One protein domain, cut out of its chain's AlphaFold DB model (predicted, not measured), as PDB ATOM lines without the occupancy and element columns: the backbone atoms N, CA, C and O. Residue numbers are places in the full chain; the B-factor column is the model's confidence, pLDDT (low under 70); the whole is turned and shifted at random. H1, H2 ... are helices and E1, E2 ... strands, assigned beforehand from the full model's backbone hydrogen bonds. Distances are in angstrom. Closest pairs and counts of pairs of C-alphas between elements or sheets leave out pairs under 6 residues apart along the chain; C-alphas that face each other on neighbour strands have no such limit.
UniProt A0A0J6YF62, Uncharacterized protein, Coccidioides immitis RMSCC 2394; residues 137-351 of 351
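Overview. This is residues 137 to 351 of the 351 residues of an uncharacterized protein of Coccidioides immitis RMSCC 2394 (UniProt A0A0J6YF62). A five-stranded mixed sheet has the long helix H9 laid along one face and the shorter H1 over part of the other. The short helices H4 to H8 gather beyond the end of the sheet where E2 ends and E3 begins, and residues 179 to 184 stick out. The printed part has 215 residues, with nine named helices and five named strands in the order H1 H2 E1 H3 E2 H4 H5 H6 H7 H8 E3 H9 E4 E5; the sheet runs E1 E2 E3 E4 E5, with E3 and E4 parallel and its other neighbours antiparallel. The class is mixed, helices and strands, with under half of the residues in named elements. The whole is compact, with a radius of gyration of the C-alphas of 17.9 A and spans of 53 by 44 by 35 A.

Arrangement. H1, residues 137 to 147, is on the sheet at a height of 9.6 A, over E3, residues 258 to 268; their closest C-alphas, Arg 137 and Ser 268, are 7.2 A apart. H2, residues 152 to 155, is not on the sheet. Edge strand E1, residues 163 to 165, is antiparallel to E2, residues 192 to 197, with N 164 and O 193 2.9 A apart. H3, residues 170 to 174, is close to but not clearly touching H9, residues 277 to 301; their closest C-alphas, Ala 172 and Ala 290, are 6.2 A apart. E2 and E3 are antiparallel, with N 194 and O 263 2.8 A apart. H4, residues 201 to 204, H5, residues 209 to 212, and H6, residues 215 to 218, touch no helix. H7, residues 222 to 230, and H8, residues 240 to 246, touch, closest at C-alphas Gly 226 and Thr 245, 5.3 A. E3, H9 and E4, residues 313 to 319, form a strand-helix-strand unit, two parallel neighbour strands with a helix between, with a right-handed crossover; N 266 and O 316 are 2.8 A apart. H9, at a height of 8.0 A, runs along the strands at 14 degrees to E4 on the local plane; its closest C-alphas to E3 are Ala 291 and Pro 261, 5.6 A. H1 and H9 lie on opposite faces, giving three layers, helices on both faces of a sheet. E4 and E5, residues 322 to 328, form a hairpin, with N 315 and O 326 2.8 A apart. Every O i to N i+4 pair is within hydrogen-bond range in H1, H7, H8 and H9; H3 has 0 of 1, but 2 of 2 O i to N i+3 pairs.

Along the chain. H1 begins at C-alpha 137, (108.840, 114.408, 183.155), and is 15.4 A long. E3 is 23.5 A long and bends by 87 degrees at residue 261. H9 runs 36.7 A from (104.778, 128.296, 182.617) to (111.928, 129.188, 146.586). E4 is 19.7 A long, and E5 is 19.4 A long, ending at C-alpha 328, (101.134, 129.713, 164.498).

Size, cuts and confidence. The C-alphas farthest apart, Gly 210 and Gln 274, are 54.6 A apart. The printed part has no cut and ends at residue 351, the chain's last. The links H3 to E2, H8 to E3 and H9 to E4 are long, and residues 329 to 351 hold no named element. The mean pLDDT of the printed part is 74.1; 70 residues are under 70, among them 172 to 187 and 331 to 351.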
ATOM      1  N   ARG A 137     108.968 114.073 184.585       82.69
ATOM      2  CA  ARG A 137     108.840 114.408 183.155       82.69
ATOM      3  C   ARG A 137     108.714 113.168 182.272       82.69
ATOM      4  O   ARG A 137     107.886 113.149 181.367       82.69
ATOM      5  N   GLU A 138     109.505 112.131 182.529       84.62
ATOM      6  CA  GLU A 138     109.497 110.887 181.752       84.62
ATOM      7  C   GLU A 138     108.172 110.132 181.908       84.62
ATOM      8  O   GLU A 138     107.674 109.538 180.951       84.62
ATOM      9  N   GLN A 139     107.575 110.170 183.103       87.56
ATOM     10  CA  GLN A 139     106.272 109.555 183.359       87.56
ATOM     11  C   GLN A 139     105.154 110.300 182.620       87.56
ATOM     12  O   GLN A 139     104.312 109.658 181.989       87.56
ATOM     13  N   TRP A 140     105.185 111.637 182.621       85.19
ATOM     14  CA  TRP A 140     104.270 112.461 181.826       85.19
ATOM     15  C   TRP A 140     104.448 112.249 180.323       85.19
ATOM     16  O   TRP A 140     103.464 112.044 179.618       85.19
ATOM     17  N   GLN A 141     105.688 112.218 179.832       84.19
ATOM     18  CA  GLN A 141     106.009 111.889 178.440       84.19
ATOM     19  C   GLN A 141     105.410 110.543 178.033       84.19
ATOM     20  O   GLN A 141     104.739 110.446 177.005       84.19
ATOM     21  N   HIS A 142     105.619 109.511 178.852       85.81
ATOM     22  CA  HIS A 142     105.092 108.180 178.583       85.81
ATOM     23  C   HIS A 142     103.559 108.161 178.563       85.81
ATOM     24  O   HIS A 142     102.966 107.583 177.652       85.81
ATOM     25  N   PHE A 143     102.915 108.812 179.533       86.88
ATOM     26  CA  PHE A 143     101.461 108.937 179.583       86.88
ATOM     27  C   PHE A 143     100.913 109.641 178.337       86.88
ATOM     28  O   PHE A 143     100.042 109.106 177.651       86.88
ATOM     29  N   LEU A 144     101.455 110.810 178.004       83.62
ATOM     30  CA  LEU A 144     100.972 111.613 176.889       83.62
ATOM     31  C   LEU A 144     101.163 110.892 175.554       83.62
ATOM     32  O   LEU A 144     100.220 110.852 174.774       83.62
ATOM     33  N   HIS A 145     102.307 110.248 175.315       80.56
ATOM     34  CA  HIS A 145     102.525 109.437 174.105       80.56
ATOM     35  C   HIS A 145     101.561 108.242 174.021       80.56
ATOM     36  O   HIS A 145     101.020 107.947 172.962       80.56
ATOM     37  N   SER A 146     101.260 107.603 175.156       82.69
ATOM     38  CA  SER A 146     100.404 106.408 175.190       82.69
ATOM     39  C   SER A 146      98.910 106.701 175.021       82.69
ATOM     40  O   SER A 146      98.171 105.862 174.501       82.69
ATOM     41  N   TYR A 147      98.435 107.855 175.504       79.06
ATOM     42  CA  TYR A 147      96.995 108.129 175.614       79.06
ATOM     43  C   TYR A 147      96.514 109.328 174.800       79.06
ATOM     44  O   TYR A 147      95.368 109.301 174.357       79.06
ATOM     45  N   VAL A 148      97.357 110.340 174.577       79.38
ATOM     46  CA  VAL A 148      96.959 111.618 173.958       79.38
ATOM     47  C   VAL A 148      97.572 111.766 172.566       79.38
ATOM     48  O   VAL A 148      96.867 111.911 171.574       79.38
ATOM     49  N   PHE A 149      98.892 111.660 172.483       80.19
ATOM     50  CA  PHE A 149      99.702 111.799 171.278       80.19
ATOM     51  C   PHE A 149     100.082 110.433 170.714       80.19
ATOM     52  O   PHE A 149     101.259 110.161 170.476       80.19
ATOM     53  N   LYS A 150      99.081 109.564 170.546       71.81
ATOM     54  CA  LYS A 150      99.287 108.237 169.960       71.81
ATOM     55  C   LYS A 150      99.889 108.381 168.568       71.81
ATOM     56  O   LYS A 150      99.481 109.252 167.794       71.81
ATOM     57  N   SER A 151     100.833 107.510 168.235       65.00
ATOM     58  CA  SER A 151     101.453 107.553 166.921       65.00
ATOM     59  C   SER A 151     100.440 107.166 165.841       65.00
ATOM     60  O   SER A 151      99.456 106.452 166.074       65.00
ATOM     61  N   PHE A 152     100.705 107.604 164.609       62.19
ATOM     62  CA  PHE A 152      99.915 107.159 163.466       62.19
ATOM     63  C   PHE A 152      99.950 105.630 163.330       62.19
ATOM     64  O   PHE A 152      98.943 105.061 162.941       62.19
ATOM     65  N   GLU A 153     101.048 104.960 163.704       62.31
ATOM     66  CA  GLU A 153     101.161 103.492 163.671       62.31
ATOM     67  C   GLU A 153     100.263 102.795 164.697       62.31
ATOM     68  O   GLU A 153      99.738 101.719 164.408       62.31
ATOM     69  N   ASP A 154     100.045 103.419 165.859       60.94
ATOM     70  CA  ASP A 154      99.147 102.898 166.897       60.94
ATOM     71  C   ASP A 154      97.682 102.908 166.438       60.94
ATOM     72  O   ASP A 154      96.861 102.140 166.943       60.94
ATOM     73  N   THR A 155      97.356 103.764 165.464       57.59
ATOM     74  CA  THR A 155      95.994 103.937 164.938       57.59
ATOM     75  C   THR A 155      95.820 103.316 163.544       57.59
ATOM     76  O   THR A 155      94.767 102.765 163.225       57.59
ATOM     77  N   PHE A 156      96.860 103.358 162.709       54.91
ATOM     78  CA  PHE A 156      96.863 102.961 161.304       54.91
ATOM     79  C   PHE A 156      98.185 102.250 160.948       54.91
ATOM     80  O   PHE A 156      99.264 102.837 160.902       54.91
ATOM     81  N   SER A 157      98.091 100.948 160.672       49.78
ATOM     82  CA  SER A 157      99.225 100.055 160.372       49.78
ATOM     83  C   SER A 157     100.030 100.448 159.106       49.78
ATOM     84  O   SER A 157      99.517 101.122 158.213       49.78
ATOM     85  N   PRO A 158     101.275  99.953 158.973       52.16
ATOM     86  CA  PRO A 158     102.527 100.685 159.105       52.16
ATOM     87  C   PRO A 158     102.969 101.255 157.749       52.16
ATOM     88  O   PRO A 158     103.634 100.563 156.977       52.16
ATOM     89  N   LEU A 159     102.591 102.486 157.413       49.72
ATOM     90  CA  LEU A 159     103.096 103.078 156.168       49.72
ATOM     91  C   LEU A 159     103.979 104.295 156.352       49.72
ATOM     92  O   LEU A 159     104.799 104.531 155.475       49.72
ATOM     93  N   THR A 160     103.945 104.990 157.486       54.25
ATOM     94  CA  THR A 160     104.783 106.181 157.673       54.25
ATOM     95  C   THR A 160     104.736 106.639 159.126       54.25
ATOM     96  O   THR A 160     103.657 106.946 159.633       54.25
ATOM     97  N   ARG A 161     105.896 106.731 159.789       62.41
ATOM     98  CA  ARG A 161     106.024 107.444 161.068       62.41
ATOM     99  C   ARG A 161     106.173 108.924 160.777       62.41
ATOM    100  O   ARG A 161     107.130 109.333 160.129       62.41
ATOM    101  N   TYR A 162     105.223 109.704 161.271       63.41
ATOM    102  CA  TYR A 162     105.194 111.156 161.119       63.41
ATOM    103  C   TYR A 162     105.972 111.874 162.231       63.41
ATOM    104  O   TYR A 162     105.944 113.099 162.278       63.41
ATOM    105  N   GLU A 163     106.640 111.136 163.127       74.19
ATOM    106  CA  GLU A 163     107.159 111.671 164.387       74.19
ATOM    107  C   GLU A 163     108.684 111.569 164.563       74.19
ATOM    108  O   GLU A 163     109.328 110.599 164.147       74.19
ATOM    109  N   ALA A 164     109.240 112.568 165.251       71.19
ATOM    110  CA  ALA A 164     110.585 112.571 165.819       71.19
ATOM    111  C   ALA A 164     110.528 113.077 167.271       71.19
ATOM    112  O   ALA A 164     109.885 114.092 167.540       71.19
ATOM    113  N   SER A 165     111.211 112.405 168.204       78.25
ATOM    114  CA  SER A 165     111.094 112.696 169.646       78.25
ATOM    115  C   SER A 165     112.385 113.235 170.255       78.25
ATOM    116  O   SER A 165     113.454 112.637 170.100       78.25
ATOM    117  N   ASN A 166     112.264 114.330 171.011       79.81
ATOM    118  CA  ASN A 166     113.317 114.926 171.838       79.81
ATOM    119  C   ASN A 166     114.588 115.305 171.051       79.81
ATOM    120  O   ASN A 166     115.724 114.989 171.428       79.81
ATOM    121  N   VAL A 167     114.390 115.981 169.919       79.88
ATOM    122  CA  VAL A 167     115.425 116.219 168.911       79.88
ATOM    123  C   VAL A 167     115.723 117.701 168.759       79.88
ATOM    124  O   VAL A 167     114.819 118.495 168.532       79.88
ATOM    125  N   HIS A 168     117.006 118.074 168.779       83.25
ATOM    126  CA  HIS A 168     117.406 119.440 168.443       83.25
ATOM    127  C   HIS A 168     117.289 119.698 166.941       83.25
ATOM    128  O   HIS A 168     117.827 118.954 166.111       83.25
ATOM    129  N   TRP A 169     116.638 120.803 166.599       86.19
ATOM    130  CA  TRP A 169     116.491 121.266 165.229       86.19
ATOM    131  C   TRP A 169     117.760 122.007 164.789       86.19
ATOM    132  O   TRP A 169     117.836 123.233 164.766       86.19
ATOM    133  N   ASP A 170     118.805 121.243 164.471       79.38
ATOM    134  CA  ASP A 170     120.130 121.773 164.133       79.38
ATOM    135  C   ASP A 170     120.158 122.659 162.883       79.38
ATOM    136  O   ASP A 170     121.005 123.549 162.782       79.38
ATOM    137  N   GLU A 171     119.257 122.433 161.928       75.62
ATOM    138  CA  GLU A 171     119.184 123.241 160.708       75.62
ATOM    139  C   GLU A 171     118.529 124.611 160.960       75.62
ATOM    140  O   GLU A 171     118.741 125.546 160.183       75.62
ATOM    141  N   ALA A 172     117.835 124.783 162.094       59.47
ATOM    142  CA  ALA A 172     117.297 126.074 162.518       59.47
ATOM    143  C   ALA A 172     118.396 127.091 162.887       59.47
ATOM    144  O   ALA A 172     118.139 128.293 162.920       59.47
ATOM    145  N   LYS A 173     119.652 126.650 163.071       56.81
ATOM    146  CA  LYS A 173     120.806 127.533 163.349       56.81
ATOM    147  C   LYS A 173     121.097 128.551 162.239       56.81
ATOM    148  O   LYS A 173     121.865 129.486 162.443       56.81
ATOM    149  N   LYS A 174     120.521 128.357 161.049       57.25
ATOM    150  CA  LYS A 174     120.662 129.260 159.899       57.25
ATOM    151  C   LYS A 174     119.774 130.505 159.995       57.25
ATOM    152  O   LYS A 174     119.969 131.431 159.208       57.25
ATOM    153  N   TYR A 175     118.819 130.546 160.925       55.47
ATOM    154  CA  TYR A 175     117.919 131.686 161.068       55.47
ATOM    155  C   TYR A 175     118.614 132.882 161.740       55.47
ATOM    156  O   TYR A 175     119.466 132.699 162.608       55.47
ATOM    157  N   PRO A 176     118.285 134.123 161.335       45.50
ATOM    158  CA  PRO A 176     119.013 135.330 161.744       45.50
ATOM    159  C   PRO A 176     118.973 135.622 163.252       45.50
ATOM    160  O   PRO A 176     119.808 136.378 163.734       45.50
ATOM    161  N   ASN A 177     118.060 134.988 163.991       45.06
ATOM    162  CA  ASN A 177     117.810 135.241 165.414       45.06
ATOM    163  C   ASN A 177     118.596 134.300 166.345       45.06
ATOM    164  O   ASN A 177     118.285 134.184 167.525       45.06
ATOM    165  N   VAL A 178     119.584 133.590 165.804       47.44
ATOM    166  CA  VAL A 178     120.352 132.569 166.511       47.44
ATOM    167  C   VAL A 178     121.741 133.120 166.843       47.44
ATOM    168  O   VAL A 178     122.489 133.486 165.934       47.44
ATOM    169  N   ASP A 179     122.100 133.176 168.133       46.00
ATOM    170  CA  ASP A 179     123.415 133.646 168.592       46.00
ATOM    171  C   ASP A 179     124.540 132.736 168.081       46.00
ATOM    172  O   ASP A 179     124.877 131.717 168.676       46.00
ATOM    173  N   ARG A 180     125.176 133.138 166.980       52.69
ATOM    174  CA  ARG A 180     126.246 132.380 166.314       52.69
ATOM    175  C   ARG A 180     127.491 132.154 167.184       52.69
ATOM    176  O   ARG A 180     128.370 131.411 166.754       52.69
ATOM    177  N   SER A 181     127.592 132.799 168.348       49.62
ATOM    178  CA  SER A 181     128.689 132.614 169.301       49.62
ATOM    179  C   SER A 181     128.453 131.476 170.305       49.62
ATOM    180  O   SER A 181     129.402 131.024 170.948       49.62
ATOM    181  N   ALA A 182     127.222 130.962 170.407       50.34
ATOM    182  CA  ALA A 182     126.887 129.885 171.327       50.34
ATOM    183  C   ALA A 182     127.474 128.532 170.873       50.34
ATOM    184  O   ALA A 182     127.333 128.097 169.730       50.34
ATOM    185  N   THR A 183     128.137 127.839 171.803       44.41
ATOM    186  CA  THR A 183     128.792 126.534 171.593       44.41
ATOM    187  C   THR A 183     127.840 125.337 171.717       44.41
ATOM    188  O   THR A 183     128.215 124.216 171.369       44.41
ATOM    189  N   GLN A 184     126.612 125.558 172.190       44.12
ATOM    190  CA  GLN A 184     125.555 124.548 172.323       44.12
ATOM    191  C   GLN A 184     124.567 124.599 171.143       44.12
ATOM    192  O   GLN A 184     124.546 125.589 170.413       44.12
ATOM    193  N   PRO A 185     123.756 123.551 170.890       49.84
ATOM    194  CA  PRO A 185     122.710 123.604 169.872       49.84
ATOM    195  C   PRO A 185     121.720 124.741 170.164       49.84
ATOM    196  O   PRO A 185     121.127 124.788 171.230       49.84
ATOM    197  N   ILE A 186     121.548 125.652 169.207       56.66
ATOM    198  CA  ILE A 186     120.794 126.908 169.372       56.66
ATOM    199  C   ILE A 186     119.417 126.838 168.672       56.66
ATOM    200  O   ILE A 186     118.768 127.846 168.419       56.66
ATOM    201  N   GLY A 187     119.008 125.635 168.264       66.62
ATOM    202  CA  GLY A 187     117.701 125.384 167.662       66.62
ATOM    203  C   GLY A 187     116.703 124.886 168.707       66.62
ATOM    204  O   GLY A 187     117.133 124.366 169.741       66.62
ATOM    205  N   PRO A 188     115.391 125.000 168.441       79.44
ATOM    206  CA  PRO A 188     114.372 124.424 169.308       79.44
ATOM    207  C   PRO A 188     114.570 122.913 169.480       79.44
ATOM    208  O   PRO A 188     115.168 122.241 168.628       79.44
ATOM    209  N   LYS A 189     114.071 122.390 170.600       85.94
ATOM    210  CA  LYS A 189     114.152 120.975 170.959       85.94
ATOM    211  C   LYS A 189     112.811 120.500 171.527       85.94
ATOM    212  O   LYS A 189     112.748 120.202 172.719       85.94
ATOM    213  N   PRO A 190     111.765 120.442 170.691       87.31
ATOM    214  CA  PRO A 190     110.472 119.960 171.142       87.31
ATOM    215  C   PRO A 190     110.560 118.515 171.634       87.31
ATOM    216  O   PRO A 190     111.340 117.701 171.113       87.31
ATOM    217  N   ASP A 191     109.721 118.183 172.611       87.12
ATOM    218  CA  ASP A 191     109.581 116.826 173.130       87.12
ATOM    219  C   ASP A 191     109.067 115.871 172.045       87.12
ATOM    220  O   ASP A 191     109.587 114.760 171.910       87.12
ATOM    221  N   LEU A 192     108.120 116.324 171.215       88.50
ATOM    222  CA  LEU A 192     107.638 115.601 170.033       88.50
ATOM    223  C   LEU A 192     107.524 116.545 168.835       88.50
ATOM    224  O   LEU A 192     107.078 117.679 168.952       88.50
ATOM    225  N   THR A 193     107.907 116.072 167.656       89.69
ATOM    226  CA  THR A 193     107.733 116.772 166.379       89.69
ATOM    227  C   THR A 193     106.911 115.906 165.450       89.69
ATOM    228  O   THR A 193     107.297 114.767 165.211       89.69
ATOM    229  N   TYR A 194     105.865 116.474 164.862       89.50
ATOM    230  CA  TYR A 194     105.129 115.898 163.749       89.50
ATOM    231  C   TYR A 194     105.452 116.637 162.453       89.50
ATOM    232  O   TYR A 194     105.352 117.863 162.364       89.50
ATOM    233  N   GLY A 195     105.818 115.891 161.421       89.44
ATOM    234  CA  GLY A 195     106.086 116.453 160.103       89.44
ATOM    235  C   GLY A 195     105.782 115.467 158.991       89.44
ATOM    236  O   GLY A 195     105.260 114.377 159.220       89.44
ATOM    237  N   ILE A 196     106.078 115.874 157.765       89.00
ATOM    238  CA  ILE A 196     105.889 115.037 156.588       89.00
ATOM    239  C   ILE A 196     107.024 113.998 156.538       89.00
ATOM    240  O   ILE A 196     108.198 114.367 156.664       89.00
ATOM    241  N   PRO A 197     106.710 112.704 156.374       88.94
ATOM    242  CA  PRO A 197     107.694 111.633 156.397       88.94
ATOM    243  C   PRO A 197     108.597 111.706 155.169       88.94
ATOM    244  O   PRO A 197     108.138 111.899 154.044       88.94
ATOM    245  N   ILE A 198     109.894 111.514 155.393       90.88
ATOM    246  CA  ILE A 198     110.880 111.398 154.324       90.88
ATOM    247  C   ILE A 198     110.998 109.932 153.938       90.88
ATOM    248  O   ILE A 198     111.421 109.099 154.741       90.88
ATOM    249  N   LEU A 199     110.661 109.631 152.691       89.75
ATOM    250  CA  LEU A 199     110.657 108.268 152.183       89.75
ATOM    251  C   LEU A 199     112.049 107.883 151.687       89.75
ATOM    252  O   LEU A 199     112.652 108.572 150.860       89.75
ATOM    253  N   ARG A 200     112.564 106.758 152.177       88.25
ATOM    254  CA  ARG A 200     113.774 106.131 151.639       88.25
ATOM    255  C   ARG A 200     113.391 105.168 150.517       88.25
ATOM    256  O   ARG A 200     112.265 104.666 150.501       88.25
ATOM    257  N   PRO A 201     114.340 104.792 149.642       84.00
ATOM    258  CA  PRO A 201     114.087 103.798 148.602       84.00
ATOM    259  C   PRO A 201     113.458 102.497 149.121       84.00
ATOM    260  O   PRO A 201     112.518 101.989 148.520       84.00
ATOM    261  N   CYS A 202     113.906 101.999 150.279       83.25
ATOM    262  CA  CYS A 202     113.349 100.793 150.897       83.25
ATOM    263  C   CYS A 202     111.897 100.954 151.375       83.25
ATOM    264  O   CYS A 202     111.168  99.970 151.448       83.25
ATOM    265  N   ASP A 203     111.471 102.176 151.703       83.38
ATOM    266  CA  ASP A 203     110.109 102.449 152.162       83.38
ATOM    267  C   ASP A 203     109.136 102.412 150.965       83.38
ATOM    268  O   ASP A 203     108.000 101.952 151.082       83.38
ATOM    269  N   LEU A 204     109.613 102.787 149.770       82.75
ATOM    270  CA  LEU A 204     108.849 102.689 148.521       82.75
ATOM    271  C   LEU A 204     108.577 101.236 148.110       82.75
ATOM    272  O   LEU A 204     107.560 100.958 147.471       82.75
ATOM    273  N   ASP A 205     109.446 100.298 148.494       81.94
ATOM    274  CA  ASP A 205     109.262  98.876 148.197       81.94
ATOM    275  C   ASP A 205     108.053  98.261 148.909       81.94
ATOM    276  O   ASP A 205     107.481  97.296 148.396       81.94
ATOM    277  N   GLY A 206     107.615  98.854 150.024       77.44
ATOM    278  CA  GLY A 206     106.389  98.475 150.728       77.44
ATOM    279  C   GLY A 206     105.105  99.011 150.084       77.44
ATOM    280  O   GLY A 206     104.024  98.486 150.349       77.44
ATOM    281  N   LEU A 207     105.193 100.019 149.210       78.94
ATOM    282  CA  LEU A 207     104.019 100.647 148.601       78.94
ATOM    283  C   LEU A 207     103.517  99.865 147.377       78.94
ATOM    284  O   LEU A 207     104.324  99.341 146.596       78.94
ATOM    285  N   PRO A 208     102.195  99.815 147.118       81.81
ATOM    286  CA  PRO A 208     101.682  99.290 145.857       81.81
ATOM    287  C   PRO A 208     102.183 100.138 144.679       81.81
ATOM    288  O   PRO A 208     102.254 101.361 144.778       81.81
ATOM    289  N   LYS A 209     102.505  99.498 143.545       80.38
ATOM    290  CA  LYS A 209     103.170 100.147 142.393       80.38
ATOM    291  C   LYS A 209     102.515 101.461 141.953       80.38
ATOM    292  O   LYS A 209     103.224 102.427 141.734       80.38
ATOM    293  N   GLY A 210     101.182 101.516 141.902       80.75
ATOM    294  CA  GLY A 210     100.450 102.717 141.482       80.75
ATOM    295  C   GLY A 210     100.607 103.933 142.404       80.75
ATOM    296  O   GLY A 210     100.372 105.045 141.954       80.75
ATOM    297  N   PHE A 211     101.017 103.745 143.664       81.69
ATOM    298  CA  PHE A 211     101.274 104.847 144.598       81.69
ATOM    299  C   PHE A 211     102.726 105.328 144.565       81.69
ATOM    300  O   PHE A 211     102.982 106.481 144.891       81.69
ATOM    301  N   ARG A 212     103.672 104.468 144.163       82.56
ATOM    302  CA  ARG A 212     105.112 104.792 144.154       82.56
ATOM    303  C   ARG A 212     105.438 105.974 143.248       82.56
ATOM    304  O   ARG A 212     106.323 106.753 143.575       82.56
ATOM    305  N   ASP A 213     104.706 106.088 142.146       84.12
ATOM    306  CA  ASP A 213     104.964 107.070 141.092       84.12
ATOM    307  C   ASP A 213     104.156 108.367 141.272       84.12
ATOM    308  O   ASP A 213     104.282 109.291 140.469       84.12
ATOM    309  N   LEU A 214     103.318 108.460 142.312       88.56
ATOM    310  CA  LEU A 214     102.538 109.666 142.585       88.56
ATOM    311  C   LEU A 214     103.446 110.801 143.059       88.56
ATOM    312  O   LEU A 214     104.309 110.600 143.912       88.56
ATOM    313  N   GLU A 215     103.202 112.017 142.571       88.69
ATOM    314  CA  GLU A 215     103.948 113.215 142.982       88.69
ATOM    315  C   GLU A 215     103.890 113.439 144.499       88.69
ATOM    316  O   GLU A 215     104.881 113.815 145.119       88.69
ATOM    317  N   GLN A 216     102.756 113.125 145.131       85.75
ATOM    318  CA  GLN A 216     102.568 113.215 146.582       85.75
ATOM    319  C   GLN A 216     103.491 112.277 147.373       85.75
ATOM    320  O   GLN A 216     103.674 112.478 148.568       85.75
ATOM    321  N   VAL A 217     104.062 111.260 146.725       86.12
ATOM    322  CA  VAL A 217     105.015 110.312 147.312       86.12
ATOM    323  C   VAL A 217     106.434 110.686 146.886       86.12
ATOM    324  O   VAL A 217     107.311 110.880 147.728       86.12
ATOM    325  N   THR A 218     106.667 110.858 145.584       89.31
ATOM    326  CA  THR A 218     108.007 111.098 145.030       89.31
ATOM    327  C   THR A 218     108.614 112.434 145.473       89.31
ATOM    328  O   THR A 218     109.833 112.505 145.670       89.31
ATOM    329  N   ASN A 219     107.797 113.465 145.726       91.25
ATOM    330  CA  ASN A 219     108.263 114.776 146.202       91.25
ATOM    331  C   ASN A 219     108.887 114.735 147.607       91.25
ATOM    332  O   ASN A 219     109.730 115.574 147.921       91.25
ATOM    333  N   PHE A 220     108.524 113.748 148.432       91.62
ATOM    334  CA  PHE A 220     109.029 113.593 149.803       91.62
ATOM    335  C   PHE A 220     110.056 112.465 149.945       91.62
ATOM    336  O   PHE A 220     110.403 112.058 151.052       91.62
ATOM    337  N   THR A 221     110.589 111.967 148.830       92.44
ATOM    338  CA  THR A 221     111.730 111.046 148.860       92.44
ATOM    339  C   THR A 221     113.005 111.760 149.296       92.44
ATOM    340  O   THR A 221     113.195 112.959 149.054       92.44
ATOM    341  N   ILE A 222     113.922 111.019 149.916       93.50
ATOM    342  CA  ILE A 222     115.224 111.553 150.325       93.50
ATOM    343  C   ILE A 222     116.020 112.106 149.127       93.50
ATOM    344  O   ILE A 222     116.752 113.086 149.267       93.50
ATOM    345  N   GLU A 223     115.843 111.540 147.931       93.62
ATOM    346  CA  GLU A 223     116.429 112.017 146.677       93.62
ATOM    347  C   GLU A 223     115.891 113.394 146.263       93.62
ATOM    348  O   GLU A 223     116.680 114.313 146.007       93.62
ATOM    349  N   SER A 224     114.565 113.557 146.232       94.31
ATOM    350  CA  SER A 224     113.918 114.831 145.894       94.31
ATOM    351  C   SER A 224     114.296 115.918 146.897       94.31
ATOM    352  O   SER A 224     114.752 116.999 146.516       94.31
ATOM    353  N   LEU A 225     114.228 115.611 148.195       94.06
ATOM    354  CA  LEU A 225     114.615 116.551 149.247       94.06
ATOM    355  C   LEU A 225     116.119 116.861 149.234       94.06
ATOM    356  O   LEU A 225     116.511 117.988 149.539       94.06
ATOM    357  N   GLY A 226     116.968 115.908 148.844       93.75
ATOM    358  CA  GLY A 226     118.402 116.138 148.657       93.75
ATOM    359  C   GLY A 226     118.714 117.053 147.470       93.75
ATOM    360  O   GLY A 226     119.639 117.865 147.538       93.75
ATOM    361  N   THR A 227     117.907 116.991 146.407       93.00
ATOM    362  CA  THR A 227     117.983 117.935 145.280       93.00
ATOM    363  C   THR A 227     117.650 119.350 145.742       93.00
ATOM    364  O   THR A 227     118.435 120.271 145.504       93.00
ATOM    365  N   LEU A 228     116.551 119.518 146.485       89.69
ATOM    366  CA  LEU A 228     116.183 120.805 147.082       89.69
ATOM    367  C   LEU A 228     117.278 121.322 148.029       89.69
ATOM    368  O   LEU A 228     117.652 122.492 147.971       89.69
ATOM    369  N   CYS A 229     117.859 120.434 148.840       90.88
ATOM    370  CA  CYS A 229     118.971 120.772 149.725       90.88
ATOM    371  C   CYS A 229     120.205 121.266 148.964       90.88
ATOM    372  O   CYS A 229     120.822 122.259 149.353       90.88
ATOM    373  N   SER A 230     120.534 120.627 147.841       90.25
ATOM    374  CA  SER A 230     121.642 121.047 146.974       90.25
ATOM    375  C   SER A 230     121.399 122.416 146.334       90.25
ATOM    376  O   SER A 230     122.350 123.156 146.092       90.25
ATOM    377  N   ALA A 231     120.133 122.777 146.109       88.38
ATOM    378  CA  ALA A 231     119.725 124.096 145.628       88.38
ATOM    379  C   ALA A 231     119.700 125.175 146.733       88.38
ATOM    380  O   ALA A 231     119.370 126.326 146.459       88.38
ATOM    381  N   GLY A 232     120.063 124.827 147.972       86.31
ATOM    382  CA  GLY A 232     120.125 125.753 149.103       86.31
ATOM    383  C   GLY A 232     118.872 125.783 149.982       86.31
ATOM    384  O   GLY A 232     118.845 126.551 150.944       86.31
ATOM    385  N   LEU A 233     117.865 124.946 149.712       87.75
ATOM    386  CA  LEU A 233     116.658 124.855 150.535       87.75
ATOM    387  C   LEU A 233     116.891 123.978 151.776       87.75
ATOM    388  O   LEU A 233     117.399 122.863 151.684       87.75
ATOM    389  N   THR A 234     116.434 124.422 152.942       88.25
ATOM    390  CA  THR A 234     116.347 123.558 154.127       88.25
ATOM    391  C   THR A 234     114.947 122.947 154.208       88.25
ATOM    392  O   THR A 234     113.979 123.675 154.393       88.25
ATOM    393  N   SER A 235     114.831 121.623 154.079       86.75
ATOM    394  CA  SER A 235     113.542 120.905 154.118       86.75
ATOM    395  C   SER A 235     113.259 120.185 155.439       86.75
ATOM    396  O   SER A 235     112.103 119.931 155.769       86.75
ATOM    397  N   SER A 236     114.294 119.860 156.216       90.50
ATOM    398  CA  SER A 236     114.179 119.122 157.477       90.50
ATOM    399  C   SER A 236     114.713 119.950 158.650       90.50
ATOM    400  O   SER A 236     115.678 120.696 158.466       90.50
ATOM    401  N   PRO A 237     114.142 119.805 159.861       88.19
ATOM    402  CA  PRO A 237     114.698 120.426 161.062       88.19
ATOM    403  C   PRO A 237     116.080 119.886 161.432       88.19
ATOM    404  O   PRO A 237     116.885 120.583 162.054       88.19
ATOM    405  N   GLN A 238     116.365 118.640 161.049       89.31
ATOM    406  CA  GLN A 238     117.643 117.993 161.287       89.31
ATOM    407  C   GLN A 238     118.537 117.996 160.052       89.31
ATOM    408  O   GLN A 238     118.096 117.931 158.908       89.31
ATOM    409  N   SER A 239     119.844 117.925 160.301       88.44
ATOM    410  CA  SER A 239     120.871 117.876 159.254       88.44
ATOM    411  C   SER A 239     120.987 116.528 158.528       88.44
ATOM    412  O   SER A 239     121.932 116.317 157.773       88.44
ATOM    413  N   GLY A 240     120.054 115.595 158.738       90.50
ATOM    414  CA  GLY A 240     120.104 114.262 158.135       90.50
ATOM    415  C   GLY A 240     120.111 114.313 156.608       90.50
ATOM    416  O   GLY A 240     121.010 113.754 155.979       90.50
ATOM    417  N   VAL A 241     119.175 115.061 156.014       91.88
ATOM    418  CA  VAL A 241     119.082 115.241 154.554       91.88
ATOM    419  C   VAL A 241     120.340 115.905 153.998       91.88
ATOM    420  O   VAL A 241     120.895 115.446 152.999       91.88
ATOM    421  N   SER A 242     120.835 116.960 154.652       91.44
ATOM    422  CA  SER A 242     122.002 117.712 154.177       91.44
ATOM    423  C   SER A 242     123.294 116.895 154.268       91.44
ATOM    424  O   SER A 242     124.112 116.923 153.344       91.44
ATOM    425  N   LYS A 243     123.466 116.104 155.334       92.38
ATOM    426  CA  LYS A 243     124.586 115.165 155.492       92.38
ATOM    427  C   LYS A 243     124.512 114.020 154.489       92.38
ATOM    428  O   LYS A 243     125.509 113.759 153.824       92.38
ATOM    429  N   TRP A 244     123.341 113.412 154.308       94.25
ATOM    430  CA  TRP A 244     123.140 112.347 153.321       94.25
ATOM    431  C   TRP A 244     123.342 112.826 151.881       94.25
ATOM    432  O   TRP A 244     123.876 112.116 151.033       94.25
ATOM    433  N   THR A 245     122.962 114.069 151.589       93.38
ATOM    434  CA  THR A 245     123.183 114.674 150.271       93.38
ATOM    435  C   THR A 245     124.672 114.802 149.951       93.38
ATOM    436  O   THR A 245     125.066 114.541 148.816       93.38
ATOM    437  N   LYS A 246     125.497 115.137 150.952       92.94
ATOM    438  CA  LYS A 246     126.962 115.223 150.828       92.94
ATOM    439  C   LYS A 246     127.638 113.851 150.801       92.94
ATOM    440  O   LYS A 246     128.592 113.665 150.055       92.94
ATOM    441  N   ASP A 247     127.150 112.912 151.606       94.12
ATOM    442  CA  ASP A 247     127.638 111.536 151.671       94.12
ATOM    443  C   ASP A 247     126.460 110.558 151.732       94.12
ATOM    444  O   ASP A 247     125.813 110.396 152.765       94.12
ATOM    445  N   LYS A 248     126.223 109.844 150.627       90.81
ATOM    446  CA  LYS A 248     125.127 108.868 150.501       90.81
ATOM    447  C   LYS A 248     125.266 107.669 151.447       90.81
ATOM    448  O   LYS A 248     124.318 106.900 151.582       90.81
ATOM    449  N   ARG A 249     126.426 107.497 152.094       90.62
ATOM    450  CA  ARG A 249     126.671 106.477 153.128       90.62
ATOM    451  C   ARG A 249     126.300 106.949 154.531       90.62
ATOM    452  O   ARG A 249     126.347 106.144 155.459       90.62
ATOM    453  N   PHE A 250     125.948 108.224 154.702       92.25
ATOM    454  CA  PHE A 250     125.554 108.757 155.996       92.25
ATOM    455  C   PHE A 250     124.336 107.986 156.541       92.25
ATOM    456  O   PHE A 250     123.304 107.924 155.865       92.25
ATOM    457  N   PRO A 251     124.424 107.408 157.752       89.75
ATOM    458  CA  PRO A 251     123.330 106.635 158.315       89.75
ATOM    459  C   PRO A 251     122.173 107.557 158.724       89.75
ATOM    460  O   PRO A 251     122.291 108.386 159.630       89.75
ATOM    461  N   LEU A 252     121.026 107.390 158.065       89.12
ATOM    462  CA  LEU A 252     119.778 108.042 158.450       89.12
ATOM    463  C   LEU A 252     119.090 107.223 159.548       89.12
ATOM    464  O   LEU A 252     118.845 106.030 159.376       89.12
ATOM    465  N   ASN A 253     118.781 107.868 160.672       87.50
ATOM    466  CA  ASN A 253     117.947 107.307 161.729       87.50
ATOM    467  C   ASN A 253     116.527 107.881 161.607       87.50
ATOM    468  O   ASN A 253     116.291 108.770 160.793       87.50
ATOM    469  N   GLN A 254     115.599 107.392 162.426       82.56
ATOM    470  CA  GLN A 254     114.192 107.796 162.374       82.56
ATOM    471  C   GLN A 254     113.986 109.312 162.530       82.56
ATOM    472  O   GLN A 254     113.210 109.900 161.787       82.56
ATOM    473  N   ASN A 255     114.734 109.962 163.421       86.12
ATOM    474  CA  ASN A 255     114.606 111.400 163.672       86.12
ATOM    475  C   ASN A 255     115.000 112.257 162.455       86.12
ATOM    476  O   ASN A 255     114.512 113.374 162.288       86.12
ATOM    477  N   HIS A 256     115.842 111.717 161.567       89.44
ATOM    478  CA  HIS A 256     116.207 112.363 160.311       89.44
ATOM    479  C   HIS A 256     115.123 112.265 159.229       89.44
ATOM    480  O   HIS A 256     115.284 112.896 158.187       89.44
ATOM    481  N   LEU A 257     114.073 111.460 159.425       89.19
ATOM    482  CA  LEU A 257     113.083 111.128 158.395       89.19
ATOM    483  C   LEU A 257     111.804 111.961 158.501       89.19
ATOM    484  O   LEU A 257     110.736 111.521 158.088       89.19
ATOM    485  N   VAL A 258     111.925 113.184 159.015       89.94
ATOM    486  CA  VAL A 258     110.833 114.155 159.098       89.94
ATOM    487  C   VAL A 258     111.250 115.449 158.400       89.94
ATOM    488  O   VAL A 258     112.335 115.989 158.642       89.94
ATOM    489  N   CYS A 259     110.391 115.955 157.523       91.19
ATOM    490  CA  CYS A 259     110.532 117.242 156.848       91.19
ATOM    491  C   CYS A 259     109.297 118.113 157.091       91.19
ATOM    492  O   CYS A 259     108.238 117.594 157.425       91.19
ATOM    493  N   PHE A 260     109.449 119.434 156.958       90.19
ATOM    494  CA  PHE A 260     108.361 120.414 157.091       90.19
ATOM    495  C   PHE A 260     107.418 120.143 158.285       90.19
ATOM    496  O   PHE A 260     106.291 119.682 158.083       90.19
ATOM    497  N   PRO A 261     107.875 120.381 159.531       91.44
ATOM    498  CA  PRO A 261     107.045 120.176 160.711       91.44
ATOM    499  C   PRO A 261     105.726 120.933 160.599       91.44
ATOM    500  O   PRO A 261     105.721 122.133 160.323       91.44
ATOM    501  N   TRP A 262     104.625 120.223 160.822       90.19
ATOM    502  CA  TRP A 262     103.276 120.785 160.832       90.19
ATOM    503  C   TRP A 262     102.677 120.791 162.239       90.19
ATOM    504  O   TRP A 262     101.763 121.577 162.490       90.19
ATOM    505  N   ALA A 263     103.218 119.991 163.167       90.25
ATOM    506  CA  ALA A 263     102.941 120.150 164.587       90.25
ATOM    507  C   ALA A 263     104.134 119.815 165.491       90.25
ATOM    508  O   ALA A 263     105.049 119.101 165.088       90.25
ATOM    509  N   ALA A 264     104.129 120.307 166.728       89.75
ATOM    510  CA  ALA A 264     105.085 119.894 167.752       89.75
ATOM    511  C   ALA A 264     104.502 120.018 169.167       89.75
ATOM    512  O   ALA A 264     103.520 120.722 169.384       89.75
ATOM    513  N   VAL A 265     105.108 119.308 170.116       88.56
ATOM    514  CA  VAL A 265     104.693 119.237 171.520       88.56
ATOM    515  C   VAL A 265     105.850 119.679 172.410       88.56
ATOM    516  O   VAL A 265     106.961 119.171 172.264       88.56
ATOM    517  N   GLU A 266     105.565 120.582 173.342       86.25
ATOM    518  CA  GLU A 266     106.451 120.987 174.435       86.25
ATOM    519  C   GLU A 266     105.860 120.505 175.759       86.25
ATOM    520  O   GLU A 266     104.672 120.703 176.029       86.25
ATOM    521  N   LEU A 267     106.676 119.853 176.580       83.81
ATOM    522  CA  LEU A 267     106.257 119.269 177.846       83.81
ATOM    523  C   LEU A 267     106.986 119.941 179.002       83.81
ATOM    524  O   LEU A 267     108.217 119.971 179.055       83.81
ATOM    525  N   SER A 268     106.207 120.397 179.972       76.38
ATOM    526  CA  SER A 268     106.677 120.948 181.234       76.38
ATOM    527  C   SER A 268     106.105 120.096 182.377       76.38
ATOM    528  O   SER A 268     104.884 119.982 182.506       76.38
ATOM    529  N   PRO A 269     106.946 119.422 183.182       66.19
ATOM    530  CA  PRO A 269     106.465 118.708 184.360       66.19
ATOM    531  C   PRO A 269     105.996 119.703 185.434       66.19
ATOM    532  O   PRO A 269     106.529 120.804 185.545       66.19
ATOM    533  N   VAL A 270     105.041 119.278 186.265       60.66
ATOM    534  CA  VAL A 270     104.492 120.081 187.380       60.66
ATOM    535  C   VAL A 270     105.575 120.458 188.409       60.66
ATOM    536  O   VAL A 270     105.494 121.505 189.038       60.66
ATOM    537  N   GLU A 271     106.617 119.632 188.559       53.59
ATOM    538  CA  GLU A 271     107.665 119.798 189.581       53.59
ATOM    539  C   GLU A 271     108.681 120.920 189.298       53.59
ATOM    540  O   GLU A 271     109.440 121.302 190.190       53.59
ATOM    541  N   GLU A 272     108.729 121.471 188.082       53.53
ATOM    542  CA  GLU A 272     109.635 122.581 187.773       53.53
ATOM    543  C   GLU A 272     109.047 123.922 188.252       53.53
ATOM    544  O   GLU A 272     108.931 124.869 187.484       53.53
ATOM    545  N   GLU A 273     108.756 124.059 189.555       47.16
ATOM    546  CA  GLU A 273     108.388 125.340 190.203       47.16
ATOM    547  C   GLU A 273     109.424 126.462 189.943       47.16
ATOM    548  O   GLU A 273     109.164 127.643 190.172       47.16
ATOM    549  N   GLN A 274     110.620 126.111 189.457       44.25
ATOM    550  CA  GLN A 274     111.688 127.043 189.092       44.25
ATOM    551  C   GLN A 274     111.608 127.572 187.652       44.25
ATOM    552  O   GLN A 274     112.309 128.538 187.340       44.25
ATOM    553  N   GLN A 275     110.785 126.987 186.776       50.28
ATOM    554  CA  GLN A 275     110.547 127.509 185.432       50.28
ATOM    555  C   GLN A 275     109.088 127.957 185.311       50.28
ATOM    556  O   GLN A 275     108.186 127.125 185.334       50.28
ATOM    557  N   PRO A 276     108.830 129.272 185.181       57.91
ATOM    558  CA  PRO A 276     107.482 129.771 184.949       57.91
ATOM    559  C   PRO A 276     106.861 129.062 183.742       57.91
ATOM    560  O   PRO A 276     107.566 128.812 182.765       57.91
ATOM    561  N   ILE A 277     105.550 128.813 183.765       62.31
ATOM    562  CA  ILE A 277     104.778 128.296 182.617       62.31
ATOM    563  C   ILE A 277     105.083 129.058 181.309       62.31
ATOM    564  O   ILE A 277     105.118 128.478 180.223       62.31
ATOM    565  N   ASP A 278     105.434 130.341 181.437       63.19
ATOM    566  CA  ASP A 278     105.918 131.208 180.365       63.19
ATOM    567  C   ASP A 278     107.108 130.615 179.595       63.19
ATOM    568  O   ASP A 278     107.222 130.821 178.390       63.19
ATOM    569  N   PHE A 279     107.980 129.840 180.243       65.38
ATOM    570  CA  PHE A 279     109.107 129.172 179.596       65.38
ATOM    571  C   PHE A 279     108.655 128.101 178.599       65.38
ATOM    572  O   PHE A 279     109.167 128.065 177.479       65.38
ATOM    573  N   CYS A 280     107.651 127.292 178.955       68.31
ATOM    574  CA  CYS A 280     107.045 126.327 178.032       68.31
ATOM    575  C   CYS A 280     106.428 127.047 176.822       68.31
ATOM    576  O   CYS A 280     106.549 126.590 175.684       68.31
ATOM    577  N   TYR A 281     105.816 128.212 177.046       69.88
ATOM    578  CA  TYR A 281     105.252 129.037 175.975       69.88
ATOM    579  C   TYR A 281     106.335 129.649 175.083       69.88
ATOM    580  O   TYR A 281     106.196 129.647 173.859       69.88
ATOM    581  N   TYR A 282     107.449 130.108 175.657       67.56
ATOM    582  CA  TYR A 282     108.595 130.599 174.888       67.56
ATOM    583  C   TYR A 282     109.229 129.500 174.036       67.56
ATOM    584  O   TYR A 282     109.594 129.752 172.885       67.56
ATOM    585  N   GLN A 283     109.341 128.280 174.562       73.75
ATOM    586  CA  GLN A 283     109.799 127.131 173.782       73.75
ATOM    587  C   GLN A 283     108.846 126.845 172.624       73.75
ATOM    588  O   GLN A 283     109.289 126.810 171.475       73.75
ATOM    589  N   ALA A 284     107.542 126.775 172.898       76.50
ATOM    590  CA  ALA A 284     106.543 126.515 171.873       76.50
ATOM    591  C   ALA A 284     106.568 127.575 170.762       76.50
ATOM    592  O   ALA A 284     106.552 127.242 169.578       76.50
ATOM    593  N   ALA A 285     106.693 128.850 171.132       72.62
ATOM    594  CA  ALA A 285     106.834 129.964 170.205       72.62
ATOM    595  C   ALA A 285     108.079 129.854 169.316       72.62
ATOM    596  O   ALA A 285     108.004 130.039 168.098       72.62
ATOM    597  N   ASN A 286     109.231 129.541 169.916       73.75
ATOM    598  CA  ASN A 286     110.487 129.371 169.191       73.75
ATOM    599  C   ASN A 286     110.409 128.189 168.215       73.75
ATOM    600  O   ASN A 286     110.824 128.317 167.058       73.75
ATOM    601  N   THR A 287     109.834 127.068 168.653       80.56
ATOM    602  CA  THR A 287     109.598 125.879 167.829       80.56
ATOM    603  C   THR A 287     108.669 126.195 166.657       80.56
ATOM    604  O   THR A 287     109.019 125.936 165.502       80.56
ATOM    605  N   ALA A 288     107.531 126.840 166.918       80.62
ATOM    606  CA  ALA A 288     106.568 127.215 165.887       80.62
ATOM    607  C   ALA A 288     107.171 128.160 164.841       80.62
ATOM    608  O   ALA A 288     107.004 127.963 163.636       80.62
ATOM    609  N   SER A 289     107.925 129.163 165.300       76.56
ATOM    610  CA  SER A 289     108.616 130.119 164.435       76.56
ATOM    611  C   SER A 289     109.626 129.420 163.523       76.56
ATOM    612  O   SER A 289     109.649 129.660 162.315       76.56
ATOM    613  N   ALA A 290     110.423 128.494 164.062       79.94
ATOM    614  CA  ALA A 290     111.372 127.721 163.264       79.94
ATOM    615  C   ALA A 290     110.676 126.820 162.227       79.94
ATOM    616  O   ALA A 290     111.169 126.694 161.101       79.94
ATOM    617  N   ALA A 291     109.533 126.223 162.578       86.31
ATOM    618  CA  ALA A 291     108.743 125.387 161.677       86.31
ATOM    619  C   ALA A 291     108.157 126.212 160.526       86.31
ATOM    620  O   ALA A 291     108.310 125.856 159.355       86.31
ATOM    621  N   LEU A 292     107.571 127.368 160.843       82.19
ATOM    622  CA  LEU A 292     107.047 128.288 159.838       82.19
ATOM    623  C   LEU A 292     108.145 128.797 158.920       82.19
ATOM    624  O   LEU A 292     107.946 128.833 157.713       82.19
ATOM    625  N   LYS A 293     109.338 129.089 159.442       79.44
ATOM    626  CA  LYS A 293     110.475 129.487 158.605       79.44
ATOM    627  C   LYS A 293     110.912 128.407 157.612       79.44
ATOM    628  O   LYS A 293     111.279 128.751 156.487       79.44
ATOM    629  N   LEU A 294     110.842 127.124 157.986       83.94
ATOM    630  CA  LEU A 294     111.102 126.018 157.052       83.94
ATOM    631  C   LEU A 294     110.066 126.002 155.921       83.94
ATOM    632  O   LEU A 294     110.430 125.881 154.751       83.94
ATOM    633  N   LEU A 295     108.786 126.171 156.265       84.62
ATOM    634  CA  LEU A 295     107.696 126.247 155.290       84.62
ATOM    635  C   LEU A 295     107.843 127.476 154.383       84.62
ATOM    636  O   LEU A 295     107.840 127.342 153.164       84.62
ATOM    637  N   GLU A 296     108.045 128.666 154.942       80.44
ATOM    638  CA  GLU A 296     108.242 129.912 154.190       80.44
ATOM    639  C   GLU A 296     109.400 129.808 153.192       80.44
ATOM    640  O   GLU A 296     109.283 130.286 152.062       80.44
ATOM    641  N   GLY A 297     110.499 129.149 153.576       81.31
ATOM    642  CA  GLY A 297     111.627 128.894 152.685       81.31
ATOM    643  C   GLY A 297     111.225 128.108 151.433       81.31
ATOM    644  O   GLY A 297     111.654 128.457 150.330       81.31
ATOM    645  N   LEU A 298     110.364 127.095 151.586       84.12
ATOM    646  CA  LEU A 298     109.838 126.298 150.473       84.12
ATOM    647  C   LEU A 298     109.006 127.161 149.520       84.12
ATOM    648  O   LEU A 298     109.314 127.220 148.331       84.12
ATOM    649  N   TYR A 299     108.008 127.876 150.047       81.31
ATOM    650  CA  TYR A 299     107.127 128.728 149.239       81.31
ATOM    651  C   TYR A 299     107.878 129.885 148.567       81.31
ATOM    652  O   TYR A 299     107.542 130.302 147.455       81.31
ATOM    653  N   THR A 300     108.896 130.433 149.235       80.81
ATOM    654  CA  THR A 300     109.716 131.515 148.672       80.81
ATOM    655  C   THR A 300     110.525 130.997 147.491       80.81
ATOM    656  O   THR A 300     110.577 131.640 146.444       80.81
ATOM    657  N   SER A 301     111.103 129.804 147.629       79.75
ATOM    658  CA  SER A 301     111.928 129.188 146.586       79.75
ATOM    659  C   SER A 301     111.116 128.740 145.368       79.75
ATOM    660  O   SER A 301     111.645 128.737 144.260       79.75
ATOM    661  N   SER A 302     109.832 128.408 145.535       77.56
ATOM    662  CA  SER A 302     108.925 128.104 144.419       77.56
ATOM    663  C   SER A 302     108.398 129.350 143.696       77.56
ATOM    664  O   SER A 302     107.721 129.218 142.679       77.56
ATOM    665  N   GLY A 303     108.666 130.560 144.207       73.31
ATOM    666  CA  GLY A 303     108.119 131.808 143.664       73.31
ATOM    667  C   GLY A 303     106.610 131.973 143.889       73.31
ATOM    668  O   GLY A 303     106.004 132.889 143.338       73.31
ATOM    669  N   THR A 304     105.999 131.102 144.697       67.94
ATOM    670  CA  THR A 304     104.562 131.116 145.010       67.94
ATOM    671  C   THR A 304     104.267 131.710 146.384       67.94
ATOM    672  O   THR A 304     103.124 131.658 146.838       67.94
ATOM    673  N   PHE A 305     105.280 132.243 147.074       67.94
ATOM    674  CA  PHE A 305     105.095 132.820 148.396       67.94
ATOM    675  C   PHE A 305     104.223 134.067 148.339       67.94
ATOM    676  O   PHE A 305     104.623 135.129 147.865       67.94
ATOM    677  N   THR A 306     103.040 133.938 148.918       67.50
ATOM    678  CA  THR A 306     102.307 135.059 149.494       67.50
ATOM    679  C   THR A 306     102.362 134.914 151.013       67.50
ATOM    680  O   THR A 306     102.436 133.796 151.522       67.50
ATOM    681  N   ILE A 307     102.310 136.014 151.770       62.84
ATOM    682  CA  ILE A 307     102.288 135.959 153.250       62.84
ATOM    683  C   ILE A 307     101.135 135.066 153.763       62.84
ATOM    684  O   ILE A 307     101.209 134.501 154.849       62.84
ATOM    685  N   ASP A 308     100.110 134.870 152.930       63.97
ATOM    686  CA  ASP A 308      98.951 134.030 153.200       63.97
ATOM    687  C   ASP A 308      99.015 132.597 152.638       63.97
ATOM    688  O   ASP A 308      98.033 131.859 152.735       63.97
ATOM    689  N   SER A 309     100.143 132.192 152.049       68.44
ATOM    690  CA  SER A 309     100.271 130.910 151.340       68.44
ATOM    691  C   SER A 309     100.644 129.725 152.228       68.44
ATOM    692  O   SER A 309     100.263 128.599 151.907       68.44
ATOM    693  N   SER A 310     101.367 129.942 153.332       75.81
ATOM    694  CA  SER A 310     101.836 128.839 154.172       75.81
ATOM    695  C   SER A 310     100.741 128.342 155.125       75.81
ATOM    696  O   SER A 310     100.030 129.158 155.731       75.81
ATOM    697  N   PRO A 311     100.593 127.016 155.298       82.94
ATOM    698  CA  PRO A 311      99.689 126.477 156.299       82.94
ATOM    699  C   PRO A 311     100.147 126.901 157.705       82.94
ATOM    700  O   PRO A 311     101.343 127.131 157.919       82.94
ATOM    701  N   PRO A 312      99.216 127.025 158.663       84.62
ATOM    702  CA  PRO A 312      99.572 127.186 160.065       84.62
ATOM    703  C   PRO A 312     100.317 125.953 160.608       84.62
ATOM    704  O   PRO A 312     100.119 124.837 160.129       84.62
ATOM    705  N   VAL A 313     101.138 126.165 161.634       86.31
ATOM    706  CA  VAL A 313     101.773 125.114 162.442       86.31
ATOM    707  C   VAL A 313     101.006 124.968 163.752       86.31
ATOM    708  O   VAL A 313     100.669 125.974 164.376       86.31
ATOM    709  N   VAL A 314     100.740 123.731 164.169       88.25
ATOM    710  CA  VAL A 314     100.064 123.431 165.439       88.25
ATOM    711  C   VAL A 314     101.099 123.191 166.533       88.25
ATOM    712  O   VAL A 314     101.968 122.339 166.402       88.25
ATOM    713  N   MET A 315     101.005 123.903 167.642       86.00
ATOM    714  CA  MET A 315     101.785 123.600 168.834       86.00
ATOM    715  C   MET A 315     100.883 123.005 169.907       86.00
ATOM    716  O   MET A 315      99.717 123.371 170.044       86.00
ATOM    717  N   PHE A 316     101.440 122.095 170.686       85.19
ATOM    718  CA  PHE A 316     100.840 121.610 171.911       85.19
ATOM    719  C   PHE A 316     101.792 121.930 173.054       85.19
ATOM    720  O   PHE A 316     102.988 121.673 172.952       85.19
ATOM    721  N   THR A 317     101.284 122.482 174.142       81.25
ATOM    722  CA  THR A 317     102.028 122.598 175.398       81.25
ATOM    723  C   THR A 317     101.338 121.738 176.424       81.25
ATOM    724  O   THR A 317     100.125 121.843 176.561       81.25
ATOM    725  N   CYS A 318     102.074 120.913 177.150       80.06
ATOM    726  CA  CYS A 318     101.498 120.152 178.250       80.06
ATOM    727  C   CYS A 318     102.203 120.544 179.539       80.06
ATOM    728  O   CYS A 318     103.400 120.293 179.671       80.06
ATOM    729  N   HIS A 319     101.469 121.149 180.468       76.50
ATOM    730  CA  HIS A 319     101.944 121.416 181.817       76.50
ATOM    731  C   HIS A 319     101.261 120.442 182.779       76.50
ATOM    732  O   HIS A 319     100.119 120.643 183.189       76.50
ATOM    733  N   GLY A 320     101.922 119.316 183.053       73.31
ATOM    734  CA  GLY A 320     101.279 118.173 183.707       73.31
ATOM    735  C   GLY A 320     100.017 117.714 182.954       73.31
ATOM    736  O   GLY A 320     100.133 117.297 181.798       73.31
ATOM    737  N   PRO A 321      98.816 117.783 183.567       68.94
ATOM    738  CA  PRO A 321      97.563 117.404 182.915       68.94
ATOM    739  C   PRO A 321      97.061 118.483 181.938       68.94
ATOM    740  O   PRO A 321      96.242 118.187 181.066       68.94
ATOM    741  N   GLU A 322      97.552 119.720 182.051       71.75
ATOM    742  CA  GLU A 322      97.065 120.855 181.276       71.75
ATOM    743  C   GLU A 322      97.609 120.813 179.857       71.75
ATOM    744  O   GLU A 322      98.741 121.206 179.591       71.75
ATOM    745  N   LEU A 323      96.783 120.350 178.925       74.50
ATOM    746  CA  LEU A 323      97.059 120.436 177.497       74.50
ATOM    747  C   LEU A 323      96.610 121.797 176.972       74.50
ATOM    748  O   LEU A 323      95.436 122.101 177.089       74.50
ATOM    749  N   GLY A 324      97.495 122.563 176.348       74.81
ATOM    750  CA  GLY A 324      97.192 123.749 175.553       74.81
ATOM    751  C   GLY A 324      97.462 123.473 174.079       74.81
ATOM    752  O   GLY A 324      98.561 123.051 173.726       74.81
ATOM    753  N   VAL A 325      96.481 123.702 173.213       76.69
ATOM    754  CA  VAL A 325      96.680 123.716 171.752       76.69
ATOM    755  C   VAL A 325      96.952 125.142 171.301       76.69
ATOM    756  O   VAL A 325      96.528 126.079 171.960       76.69
ATOM    757  N   TRP A 326      97.675 125.305 170.204       76.06
ATOM    758  CA  TRP A 326      98.220 126.575 169.766       76.06
ATOM    759  C   TRP A 326      98.362 126.571 168.245       76.06
ATOM    760  O   TRP A 326      98.807 125.584 167.669       76.06
ATOM    761  N   LEU A 327      98.028 127.670 167.575       77.38
ATOM    762  CA  LEU A 327      98.258 127.826 166.136       77.38
ATOM    763  C   LEU A 327      99.335 128.879 165.909       77.38
ATOM    764  O   LEU A 327      99.410 129.866 166.619       77.38
ATOM    765  N   ALA A 328     100.192 128.692 164.923       78.69
ATOM    766  CA  ALA A 328     101.134 129.713 164.498       78.69
ATOM    767  C   ALA A 328     100.994 129.887 162.994       78.69
ATOM    768  O   ALA A 328     100.937 128.910 162.253       78.69
ATOM    769  N   TYR A 329     100.936 131.126 162.520       76.75
ATOM    770  CA  TYR A 329     100.789 131.424 161.100       76.75
ATOM    771  C   TYR A 329     101.429 132.764 160.757       76.75
ATOM    772  O   TYR A 329     101.695 133.567 161.642       76.75
ATOM    773  N   SER A 330     101.654 133.006 159.467       73.75
ATOM    774  CA  SER A 330     102.156 134.285 158.961       73.75
ATOM    775  C   SER A 330     100.999 135.190 158.519       73.75
ATOM    776  O   SER A 330     100.041 134.726 157.896       73.75
ATOM    777  N   CYS A 331     101.061 136.481 158.858       67.00
ATOM    778  CA  CYS A 331     100.025 137.477 158.555       67.00
ATOM    779  C   CYS A 331     100.642 138.811 158.113       67.00
ATOM    780  O   CYS A 331     101.751 139.154 158.520       67.00
ATOM    781  N   SER A 332      99.915 139.560 157.280       58.09
ATOM    782  CA  SER A 332     100.355 140.808 156.642       58.09
ATOM    783  C   SER A 332      99.928 142.098 157.366       58.09
ATOM    784  O   SER A 332     100.290 143.186 156.918       58.09
ATOM    785  N   LYS A 333      99.162 142.020 158.467       50.84
ATOM    786  CA  LYS A 333      98.670 143.202 159.202       50.84
ATOM    787  C   LYS A 333      99.484 143.481 160.470       50.84
ATOM    788  O   LYS A 333      99.502 142.651 161.372       50.84
ATOM    789  N   GLY A 334     100.052 144.688 160.551       37.84
ATOM    790  CA  GLY A 334     100.785 145.219 161.710       37.84
ATOM    791  C   GLY A 334     102.287 145.325 161.432       37.84
ATOM    792  O   GLY A 334     102.884 144.388 160.928       37.84
ATOM    793  N   PHE A 335     102.875 146.497 161.675       31.83
ATOM    794  CA  PHE A 335     104.257 146.864 161.336       31.83
ATOM    795  C   PHE A 335     105.306 145.800 161.729       31.83
ATOM    796  O   PHE A 335     105.500 145.546 162.911       31.83
ATOM    797  N   GLY A 336     106.058 145.263 160.761       31.16
ATOM    798  CA  GLY A 336     107.205 144.376 161.026       31.16
ATOM    799  C   GLY A 336     106.923 142.879 160.819       31.16
ATOM    800  O   GLY A 336     105.852 142.525 160.337       31.16
ATOM    801  N   PRO A 337     107.912 141.991 161.044       35.44
ATOM    802  CA  PRO A 337     107.882 140.617 160.546       35.44
ATOM    803  C   PRO A 337     106.788 139.778 161.220       35.44
ATOM    804  O   PRO A 337     106.566 139.899 162.414       35.44
ATOM    805  N   ILE A 338     106.153 138.916 160.418       38.25
ATOM    806  CA  ILE A 338     105.411 137.681 160.747       38.25
ATOM    807  C   ILE A 338     104.853 137.610 162.178       38.25
ATOM    808  O   ILE A 338     105.543 137.251 163.129       38.25
ATOM    809  N   CYS A 339     103.554 137.875 162.290       37.09
ATOM    810  CA  CYS A 339     102.809 137.753 163.533       37.09
ATOM    811  C   CYS A 339     102.284 136.320 163.712       37.09
ATOM    812  O   CYS A 339     101.307 135.950 163.065       37.09
ATOM    813  N   TYR A 340     102.917 135.529 164.584       41.31
ATOM    814  CA  TYR A 340     102.367 134.256 165.064       41.31
ATOM    815  C   TYR A 340     101.244 134.566 166.051       41.31
ATOM    816  O   TYR A 340     101.479 135.378 166.935       41.31
ATOM    817  N   VAL A 341     100.059 133.970 165.893       41.41
ATOM    818  CA  VAL A 341      98.899 134.178 166.777       41.41
ATOM    819  C   VAL A 341      98.445 132.853 167.339       41.41
ATOM    820  O   VAL A 341      97.909 132.032 166.597       41.41
ATOM    821  N   ILE A 342      98.627 132.694 168.648       44.47
ATOM    822  CA  ILE A 342      98.454 131.417 169.318       44.47
ATOM    823  C   ILE A 342      97.142 131.328 170.116       44.47
ATOM    824  O   ILE A 342      96.990 132.054 171.095       44.47
ATOM    825  N   THR A 343      96.225 130.433 169.713       42.38
ATOM    826  CA  THR A 343      94.895 130.206 170.328       42.38
ATOM    827  C   THR A 343      94.858 128.952 171.203       42.38
ATOM    828  O   THR A 343      95.056 127.874 170.661       42.38
ATOM    829  N   LEU A 344      94.555 129.120 172.501       40.38
ATOM    830  CA  LEU A 344      94.546 128.095 173.561       40.38
ATOM    831  C   LEU A 344      93.248 127.261 173.615       40.38
ATOM    832  O   LEU A 344      92.158 127.826 173.583       40.38
ATOM    833  N   PHE A 345      93.374 125.950 173.850       40.47
ATOM    834  CA  PHE A 345      92.295 125.073 174.338       40.47
ATOM    835  C   PHE A 345      92.828 124.204 175.477       40.47
ATOM    836  O   PHE A 345      93.812 123.507 175.249       40.47
ATOM    837  N   THR A 346      92.215 124.259 176.669       35.03
ATOM    838  CA  THR A 346      92.625 123.471 177.845       35.03
ATOM    839  C   THR A 346      91.766 122.225 178.030       35.03
ATOM    840  O   THR A 346      90.547 122.331 178.120       35.03
ATOM    841  N   ALA A 347      92.388 121.041 178.089       35.09
ATOM    842  CA  ALA A 347      91.655 119.772 178.215       35.09
ATOM    843  C   ALA A 347      91.502 119.266 179.664       35.09
ATOM    844  O   ALA A 347      90.505 118.622 179.967       35.09
ATOM    845  N   PHE A 348      92.439 119.567 180.571       35.50
ATOM    846  CA  PHE A 348      92.362 119.140 181.975       35.50
ATOM    847  C   PHE A 348      93.095 120.150 182.864       35.50
ATOM    848  O   PHE A 348      94.321 120.154 182.847       35.50
ATOM    849  N   PRO A 349      92.408 121.025 183.613       33.16
ATOM    850  CA  PRO A 349      93.084 121.895 184.567       33.16
ATOM    851  C   PRO A 349      93.772 121.056 185.639       33.16
ATOM    852  O   PRO A 349      93.218 120.052 186.100       33.16
ATOM    853  N   SER A 350      94.957 121.490 186.050       35.50
ATOM    854  CA  SER A 350      95.560 121.015 187.284       35.50
ATOM    855  C   SER A 350      94.813 121.639 188.468       35.50
ATOM    856  O   SER A 350      94.481 122.825 188.464       35.50
ATOM    857  N   SER A 351      94.446 120.792 189.429       41.69
ATOM    858  CA  SER A 351      93.876 121.191 190.720       41.69
ATOM    859  C   SER A 351      94.958 121.668 191.670       41.69
ATOM    860  O   SER A 351      95.948 120.902 191.779       41.69
TER     861      SER A 351